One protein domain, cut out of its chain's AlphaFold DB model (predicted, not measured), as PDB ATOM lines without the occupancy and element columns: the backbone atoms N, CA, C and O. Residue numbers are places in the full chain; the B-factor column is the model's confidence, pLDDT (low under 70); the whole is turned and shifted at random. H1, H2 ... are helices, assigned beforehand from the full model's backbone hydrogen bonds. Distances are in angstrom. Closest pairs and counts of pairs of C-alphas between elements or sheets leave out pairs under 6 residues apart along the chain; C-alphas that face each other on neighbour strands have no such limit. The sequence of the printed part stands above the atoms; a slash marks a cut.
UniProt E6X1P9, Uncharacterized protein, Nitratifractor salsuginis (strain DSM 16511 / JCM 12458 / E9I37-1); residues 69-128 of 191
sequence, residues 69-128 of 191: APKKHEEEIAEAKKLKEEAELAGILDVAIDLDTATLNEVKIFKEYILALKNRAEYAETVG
ATOM      1  N   ALA A  69     188.605 162.283 188.177       56.62
ATOM      2  CA  ALA A  69     188.180 161.835 186.850       56.62
ATOM      3  C   ALA A  69     188.170 160.298 186.654       56.62
ATOM      4  O   ALA A  69     187.169 159.806 186.136       56.62
ATOM      5  N   PRO A  70     189.193 159.524 187.083       60.00
ATOM      6  CA  PRO A  70     189.166 158.065 186.930       60.00
ATOM      7  C   PRO A  70     188.093 157.403 187.804       60.00
ATOM      8  O   PRO A  70     187.370 156.539 187.325       60.00
ATOM      9  N   LYS A  71     187.892 157.889 189.038       64.62
ATOM     10  CA  LYS A  71     186.851 157.365 189.941       64.62
ATOM     11  C   LYS A  71     185.442 157.511 189.365       64.62
ATOM     12  O   LYS A  71     184.649 156.586 189.450       64.62
ATOM     13  N   LYS A  72     185.151 158.642 188.715       66.56
ATOM     14  CA  LYS A  72     183.855 158.854 188.053       66.56
ATOM     15  C   LYS A  72     183.624 157.919 186.867       66.56
ATOM     16  O   LYS A  72     182.489 157.540 186.621       66.56
ATOM     17  N   HIS A  73     184.677 157.560 186.132       68.31
ATOM     18  CA  HIS A  73     184.581 156.618 185.014       68.31
ATOM     19  C   HIS A  73     184.239 155.208 185.507       68.31
ATOM     20  O   HIS A  73     183.370 154.550 184.944       68.31
ATOM     21  N   GLU A  74     184.893 154.764 186.582       75.19
ATOM     22  CA  GLU A  74     184.633 153.466 187.212       75.19
ATOM     23  C   GLU A  74     183.225 153.400 187.824       75.19
ATOM     24  O   GLU A  74     182.509 152.422 187.613       75.19
ATOM     25  N   GLU A  75     182.794 154.458 188.520       79.06
ATOM     26  CA  GLU A  75     181.438 154.570 189.076       79.06
ATOM     27  C   GLU A  75     180.365 154.541 187.973       79.06
ATOM     28  O   GLU A  75     179.376 153.815 188.089       79.06
ATOM     29  N   GLU A  76     180.566 155.283 186.876       80.06
ATOM     30  CA  GLU A  76     179.605 155.308 185.772       80.06
ATOM     31  C   GLU A  76     179.504 153.954 185.049       80.06
ATOM     32  O   GLU A  76     178.386 153.548 184.721       80.06
ATOM     33  N   ILE A  77     180.623 153.242 184.854       80.19
ATOM     34  CA  ILE A  77     180.630 151.876 184.298       80.19
ATOM     35  C   ILE A  77     179.903 150.908 185.234       80.19
ATOM     36  O   ILE A  77     179.073 150.127 184.773       80.19
ATOM     37  N   ALA A  78     180.182 150.953 186.541       83.56
ATOM     38  CA  ALA A  78     179.551 150.056 187.509       83.56
ATOM     39  C   ALA A  78     178.023 150.223 187.530       83.56
ATOM     40  O   ALA A  78     177.282 149.242 187.573       83.56
ATOM     41  N   GLU A  79     177.540 151.462 187.449       85.06
ATOM     42  CA  GLU A  79     176.109 151.751 187.354       85.06
ATOM     43  C   GLU A  79     175.510 151.299 186.010       85.06
ATOM     44  O   GLU A  79     174.415 150.742 185.990       85.06
ATOM     45  N   ALA A  80     176.225 151.467 184.888       82.62
ATOM     46  CA  ALA A  80     175.773 150.955 183.590       82.62
ATOM     47  C   ALA A  80     175.665 149.423 183.574       82.62
ATOM     48  O   ALA A  80     174.716 148.889 183.003       82.62
ATOM     49  N   LYS A  81     176.596 148.716 184.231       84.38
ATOM     50  CA  LYS A  81     176.550 147.253 184.375       84.38
ATOM     51  C   LYS A  81     175.323 146.798 185.164       84.38
ATOM     52  O   LYS A  81     174.614 145.916 184.699       84.38
ATOM     53  N   LYS A  82     175.010 147.455 186.286       85.75
ATOM     54  CA  LYS A  82     173.788 147.160 187.056       85.75
ATOM     55  C   LYS A  82     172.518 147.379 186.235       85.75
ATOM     56  O   LYS A  82     171.652 146.516 186.198       85.75
ATOM     57  N   LEU A  83     172.431 148.510 185.532       84.12
ATOM     58  CA  LEU A  83     171.294 148.807 184.655       84.12
ATOM     59  C   LEU A  83     171.141 147.776 183.530       84.12
ATOM     60  O   LEU A  83     170.015 147.435 183.173       84.12
ATOM     61  N   LYS A  84     172.260 147.284 182.987       83.31
ATOM     62  CA  LYS A  84     172.284 146.225 181.974       83.31
ATOM     63  C   LYS A  84     171.736 144.911 182.530       83.31
ATOM     64  O   LYS A  84     170.807 144.374 181.945       83.31
ATOM     65  N   GLU A  85     172.250 144.449 183.670       83.25
ATOM     66  CA  GLU A  85     171.788 143.216 184.328       83.25
ATOM     67  C   GLU A  85     170.289 143.274 184.658       83.25
ATOM     68  O   GLU A  85     169.549 142.333 184.379       83.25
ATOM     69  N   GLU A  86     169.807 144.402 185.187       82.75
ATOM     70  CA  GLU A  86     168.377 144.606 185.446       82.75
ATOM     71  C   GLU A  86     167.532 144.556 184.164       82.75
ATOM     72  O   GLU A  86     166.446 143.978 184.159       82.75
ATOM     73  N   ALA A  87     168.004 145.175 183.078       79.88
ATOM     74  CA  ALA A  87     167.287 145.202 181.806       79.88
ATOM     75  C   ALA A  87     167.279 143.833 181.104       79.88
ATOM     76  O   ALA A  87     166.285 143.484 180.466       79.88
ATOM     77  N   GLU A  88     168.351 143.051 181.240       82.81
ATOM     78  CA  GLU A  88     168.432 141.665 180.764       82.81
ATOM     79  C   GLU A  88     167.489 140.752 181.556       82.81
ATOM     80  O   GLU A  88     166.716 140.001 180.959       82.81
ATOM     81  N   LEU A  89     167.467 140.870 182.889       79.06
ATOM     82  CA  LEU A  89     166.527 140.139 183.749       79.06
ATOM     83  C   LEU A  89     165.066 140.473 183.427       79.06
ATOM     84  O   LEU A  89     164.213 139.587 183.431       79.06
ATOM     85  N   ALA A  90     164.778 141.737 183.110       74.38
ATOM     86  CA  ALA A  90     163.458 142.173 182.667       74.38
ATOM     87  C   ALA A  90     163.126 141.753 181.218       74.38
ATOM     88  O   ALA A  90     162.008 141.977 180.757       74.38
ATOM     89  N   GLY A  91     164.073 141.155 180.482       73.44
ATOM     90  CA  GLY A  91     163.898 140.747 179.086       73.44
ATOM     91  C   GLY A  91     163.720 141.919 178.114       73.44
ATOM     92  O   GLY A  91     163.127 141.745 177.052       73.44
ATOM     93  N   ILE A  92     164.188 143.110 178.495       75.56
ATOM     94  CA  ILE A  92     164.065 144.360 177.732       75.56
ATOM     95  C   ILE A  92     165.250 144.533 176.769       75.56
ATOM     96  O   ILE A  92     165.118 145.168 175.722       75.56
ATOM     97  N   LEU A  93     166.414 143.989 177.129       74.94
ATOM     98  CA  LEU A  93     167.665 144.163 176.401       74.94
ATOM     99  C   LEU A  93     168.140 142.836 175.794       74.94
ATOM    100  O   LEU A  93     168.261 141.849 176.509       74.94
ATOM    101  N   ASP A  94     168.456 142.848 174.496       66.12
ATOM    102  CA  ASP A  94     168.939 141.674 173.739       66.12
ATOM    103  C   ASP A  94     170.287 141.951 173.031       66.12
ATOM    104  O   ASP A  94     170.643 141.336 172.029       66.12
ATOM    105  N   VAL A  95     171.039 142.957 173.503       70.12
ATOM    106  CA  VAL A  95     172.277 143.426 172.855       70.12
ATOM    107  C   VAL A  95     173.490 143.193 173.751       70.12
ATOM    108  O   VAL A  95     173.602 143.758 174.840       70.12
ATOM    109  N   ALA A  96     174.459 142.428 173.244       66.25
ATOM    110  CA  ALA A  96     175.743 142.201 173.895       66.25
ATOM    111  C   ALA A  96     176.709 143.374 173.641       66.25
ATOM    112  O   ALA A  96     177.420 143.402 172.640       66.25
ATOM    113  N   ILE A  97     176.735 144.350 174.553       72.00
ATOM    114  CA  ILE A  97     177.742 145.426 174.559       72.00
ATOM    115  C   ILE A  97     178.791 145.158 175.639       72.00
ATOM    116  O   ILE A  97     178.434 144.861 176.786       72.00
ATOM    117  N   ASP A  98     180.066 145.286 175.267       77.12
ATOM    118  CA  ASP A  98     181.204 145.260 176.186       77.12
ATOM    119  C   ASP A  98     181.446 146.662 176.768       77.12
ATOM    120  O   ASP A  98     181.840 147.597 176.068       77.12
ATOM    121  N   LEU A  99     181.147 146.815 178.058       76.75
ATOM    122  CA  LEU A  99     181.269 148.078 178.789       76.75
ATOM    123  C   LEU A  99     182.689 148.319 179.320       76.75
ATOM    124  O   LEU A  99     182.977 149.433 179.752       76.75
ATOM    125  N   ASP A 100     183.566 147.310 179.296       73.44
ATOM    126  CA  ASP A 100     184.911 147.411 179.875       73.44
ATOM    127  C   ASP A 100     185.893 148.148 178.960       73.44
ATOM    128  O   ASP A 100     186.854 148.759 179.432       73.44
ATOM    129  N   THR A 101     185.619 148.171 177.656       76.88
ATOM    130  CA  THR A 101     186.392 148.931 176.663       76.88
ATOM    131  C   THR A 101     185.714 150.229 176.221       76.88
ATOM    132  O   THR A 101     186.264 150.951 175.390       76.88
ATOM    133  N   ALA A 102     184.521 150.524 176.742       76.31
ATOM    134  CA  ALA A 102     183.711 151.655 176.307       76.31
ATOM    135  C   ALA A 102     184.211 152.991 176.877       76.31
ATOM    136  O   ALA A 102     184.639 153.108 178.029       76.31
ATOM    137  N   THR A 103     184.106 154.041 176.071       81.00
ATOM    138  CA  THR A 103     184.358 155.420 176.493       81.00
ATOM    139  C   THR A 103     183.221 155.950 177.374       81.00
ATOM    140  O   THR A 103     182.067 155.552 177.240       81.00
ATOM    141  N   LEU A 104     183.503 156.939 178.231       78.50
ATOM    142  CA  LEU A 104     182.485 157.616 179.060       78.50
ATOM    143  C   LEU A 104     181.251 158.093 178.281       78.50
ATOM    144  O   LEU A 104     180.138 158.050 178.798       78.50
ATOM    145  N   ASN A 105     181.432 158.575 177.050       79.69
ATOM    146  CA  ASN A 105     180.305 159.022 176.234       79.69
ATOM    147  C   ASN A 105     179.447 157.838 175.773       79.69
ATOM    148  O   ASN A 105     178.225 157.931 175.822       79.69
ATOM    149  N   GLU A 106     180.064 156.724 175.381       78.69
ATOM    150  CA  GLU A 106     179.347 155.499 175.005       78.69
ATOM    151  C   GLU A 106     178.588 154.910 176.198       78.69
ATOM    152  O   GLU A 106     177.426 154.537 176.056       78.69
ATOM    153  N   VAL A 107     179.187 154.921 177.395       82.00
ATOM    154  CA  VAL A 107     178.530 154.484 178.640       82.00
ATOM    155  C   VAL A 107     177.282 155.324 178.935       82.00
ATOM    156  O   VAL A 107     176.243 154.781 179.307       82.00
ATOM    157  N   LYS A 108     177.347 156.646 178.735       82.69
ATOM    158  CA  LYS A 108     176.192 157.541 178.922       82.69
ATOM    159  C   LYS A 108     175.086 157.289 177.911       82.69
ATOM    160  O   LYS A 108     173.935 157.138 178.311       82.69
ATOM    161  N   ILE A 109     175.441 157.182 176.632       84.00
ATOM    162  CA  ILE A 109     174.488 156.867 175.561       84.00
ATOM    163  C   ILE A 109     173.804 155.527 175.847       84.00
ATOM    164  O   ILE A 109     172.591 155.399 175.700       84.00
ATOM    165  N   PHE A 110     174.559 154.534 176.316       84.06
ATOM    166  CA  PHE A 110     174.013 153.228 176.655       84.06
ATOM    167  C   PHE A 110     173.050 153.272 177.851       84.06
ATOM    168  O   PHE A 110     171.990 152.647 177.810       84.06
ATOM    169  N   LYS A 111     173.361 154.052 178.892       85.44
ATOM    170  CA  LYS A 111     172.428 154.286 180.008       85.44
ATOM    171  C   LYS A 111     171.129 154.935 179.537       85.44
ATOM    172  O   LYS A 111     170.053 154.475 179.910       85.44
ATOM    173  N   GLU A 112     171.223 155.978 178.715       86.06
ATOM    174  CA  GLU A 112     170.053 156.654 178.139       86.06
ATOM    175  C   GLU A 112     169.211 155.693 177.294       86.06
ATOM    176  O   GLU A 112     167.986 155.694 177.395       86.06
ATOM    177  N   TYR A 113     169.864 154.820 176.526       85.81
ATOM    178  CA  TYR A 113     169.199 153.788 175.742       85.81
ATOM    179  C   TYR A 113     168.416 152.799 176.619       85.81
ATOM    180  O   TYR A 113     167.232 152.570 176.369       85.81
ATOM    181  N   ILE A 114     169.030 152.260 177.679       86.62
ATOM    182  CA  ILE A 114     168.340 151.358 178.615       86.62
ATOM    183  C   ILE A 114     167.150 152.063 179.275       86.62
ATOM    184  O   ILE A 114     166.065 151.488 179.366       86.62
ATOM    185  N   LEU A 115     167.326 153.311 179.712       88.62
ATOM    186  CA  LEU A 115     166.252 154.096 180.324       88.62
ATOM    187  C   LEU A 115     165.095 154.337 179.349       88.62
ATOM    188  O   LEU A 115     163.935 154.207 179.728       88.62
ATOM    189  N   ALA A 116     165.391 154.629 178.082       87.31
ATOM    190  CA  ALA A 116     164.370 154.785 177.054       87.31
ATOM    191  C   ALA A 116     163.577 153.488 176.831       87.31
ATOM    192  O   ALA A 116     162.355 153.535 176.689       87.31
ATOM    193  N   LEU A 117     164.248 152.331 176.838       86.75
ATOM    194  CA  LEU A 117     163.576 151.037 176.730       86.75
ATOM    195  C   LEU A 117     162.702 150.728 177.953       86.75
ATOM    196  O   LEU A 117     161.565 150.294 177.770       86.75
ATOM    197  N   LYS A 118     163.185 151.002 179.175       85.88
ATOM    198  CA  LYS A 118     162.386 150.866 180.408       85.88
ATOM    199  C   LYS A 118     161.128 151.739 180.343       85.88
ATOM    200  O   LYS A 118     160.028 151.218 180.472       85.88
ATOM    201  N   ASN A 119     161.270 153.019 180.002       87.25
ATOM    202  CA  ASN A 119     160.134 153.939 179.869       87.25
ATOM    203  C   ASN A 119     159.138 153.488 178.791       87.25
ATOM    204  O   ASN A 119     157.929 153.652 178.942       87.25
ATOM    205  N   ARG A 120     159.630 152.924 177.680       86.25
ATOM    206  CA  ARG A 120     158.766 152.382 176.626       86.25
ATOM    207  C   ARG A 120     157.993 151.158 177.110       86.25
ATOM    208  O   ARG A 120     156.818 151.034 176.771       86.25
ATOM    209  N   ALA A 121     158.637 150.275 177.871       83.62
ATOM    210  CA  ALA A 121     157.986 149.124 178.481       83.62
ATOM    211  C   ALA A 121     156.922 149.569 179.499       83.62
ATOM    212  O   ALA A 121     155.779 149.146 179.386       83.62
ATOM    213  N   GLU A 122     157.249 150.499 180.398       85.19
ATOM    214  CA  GLU A 122     156.297 151.072 181.362       85.19
ATOM    215  C   GLU A 122     155.109 151.739 180.657       85.19
ATOM    216  O   GLU A 122     153.954 151.509 181.006       85.19
ATOM    217  N   TYR A 123     155.358 152.518 179.602       84.94
ATOM    218  CA  TYR A 123     154.279 153.110 178.816       84.94
ATOM    219  C   TYR A 123     153.382 152.037 178.186       84.94
ATOM    220  O   TYR A 123     152.157 152.114 178.292       84.94
ATOM    221  N   ALA A 124     153.974 151.011 177.571       82.62
ATOM    222  CA  ALA A 124     153.225 149.895 177.002       82.62
ATOM    223  C   ALA A 124     152.410 149.140 178.068       82.62
ATOM    224  O   ALA A 124     151.303 148.691 177.773       82.62
ATOM    225  N   GLU A 125     152.910 149.053 179.302       82.44
ATOM    226  CA  GLU A 125     152.172 148.523 180.449       82.44
ATOM    227  C   GLU A 125     150.963 149.404 180.790       82.44
ATOM    228  O   GLU A 125     149.846 148.903 180.889       82.44
ATOM    229  N   THR A 126     151.151 150.726 180.891       83.06
ATOM    230  CA  THR A 126     150.065 151.664 181.246       83.06
ATOM    231  C   THR A 126     148.948 151.722 180.207       83.06
ATOM    232  O   THR A 126     147.785 151.904 180.560       83.06
ATOM    233  N   VAL A 127     149.286 151.551 178.928       86.25
ATOM    234  CA  VAL A 127     148.321 151.513 177.819       86.25
ATOM    235  C   VAL A 127     147.690 150.117 177.673       86.25
ATOM    236  O   VAL A 127     146.780 149.936 176.870       86.25
ATOM    237  N   GLY A 128     148.134 149.124 178.454       78.38
ATOM    238  CA  GLY A 128     147.624 147.753 178.392       78.38
ATOM    239  C   GLY A 128     148.039 147.004 177.122       78.38
ATOM    240  O   GLY A 128     147.401 146.028 176.744       78.38
TER     241      GLY A 128
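Overview. This is residues 69 to 128 of the 191 residues of an uncharacterized protein of Nitratifractor salsuginis (strain DSM 16511 / JCM 12458 / E9I37-1) (UniProt E6X1P9). Two long helices, H2 and H1, lie side by side at a slant and run the same way, and the long unnamed link of residues 90 to 103 folds back along them from the end of H1 to the start of H2. The last residues, 122 to 128, stick out beyond the pair. The printed part has 60 residues with two named helices, in the order H1, H2, and no named strand; its class is all helix. The whole is only just loose, close to compact, with a radius of gyration of the C-alphas of 12.6 A, and its outline is a rod spanning 44 by 19 by 14 A.

Arrangement. Begin with the longest helix, H2, residues 104 to 126, and look from it to H1, residues 69 to 89. The two touch, with 14 pairs of C-alphas within 8 A. Their closest C-alphas are those of Ala 80 and Lys 111, 5.9 A apart. They run the same way at a shallow tilt of 31 degrees, and their centres are 13.6 A apart. In the backbones of H1 and H2, every O i to N i+4 pair is within hydrogen-bond range.

Along the chain. Find C-alpha 104 at (182.485, 157.616, 179.060); from there H2 runs 33.0 A to C-alpha 126 at (150.065, 151.664, 181.246). Then find C-alpha 69 at (188.180, 161.835, 186.850), where H1 begins; it runs 30.8 A to C-alpha 89.

Size, cuts and confidence. The two C-alphas farthest apart are those of Ala 69 and Gly 128, 43.8 A. The printed part has no cut. The link from H1 to H2, 14 residues, is long. Residues 122 to 128, of which 122 to 126 belong to H2, stand free. The mean pLDDT of the printed part is 79.4; look for values under 70 at residues 69 to 73, 94 and 96.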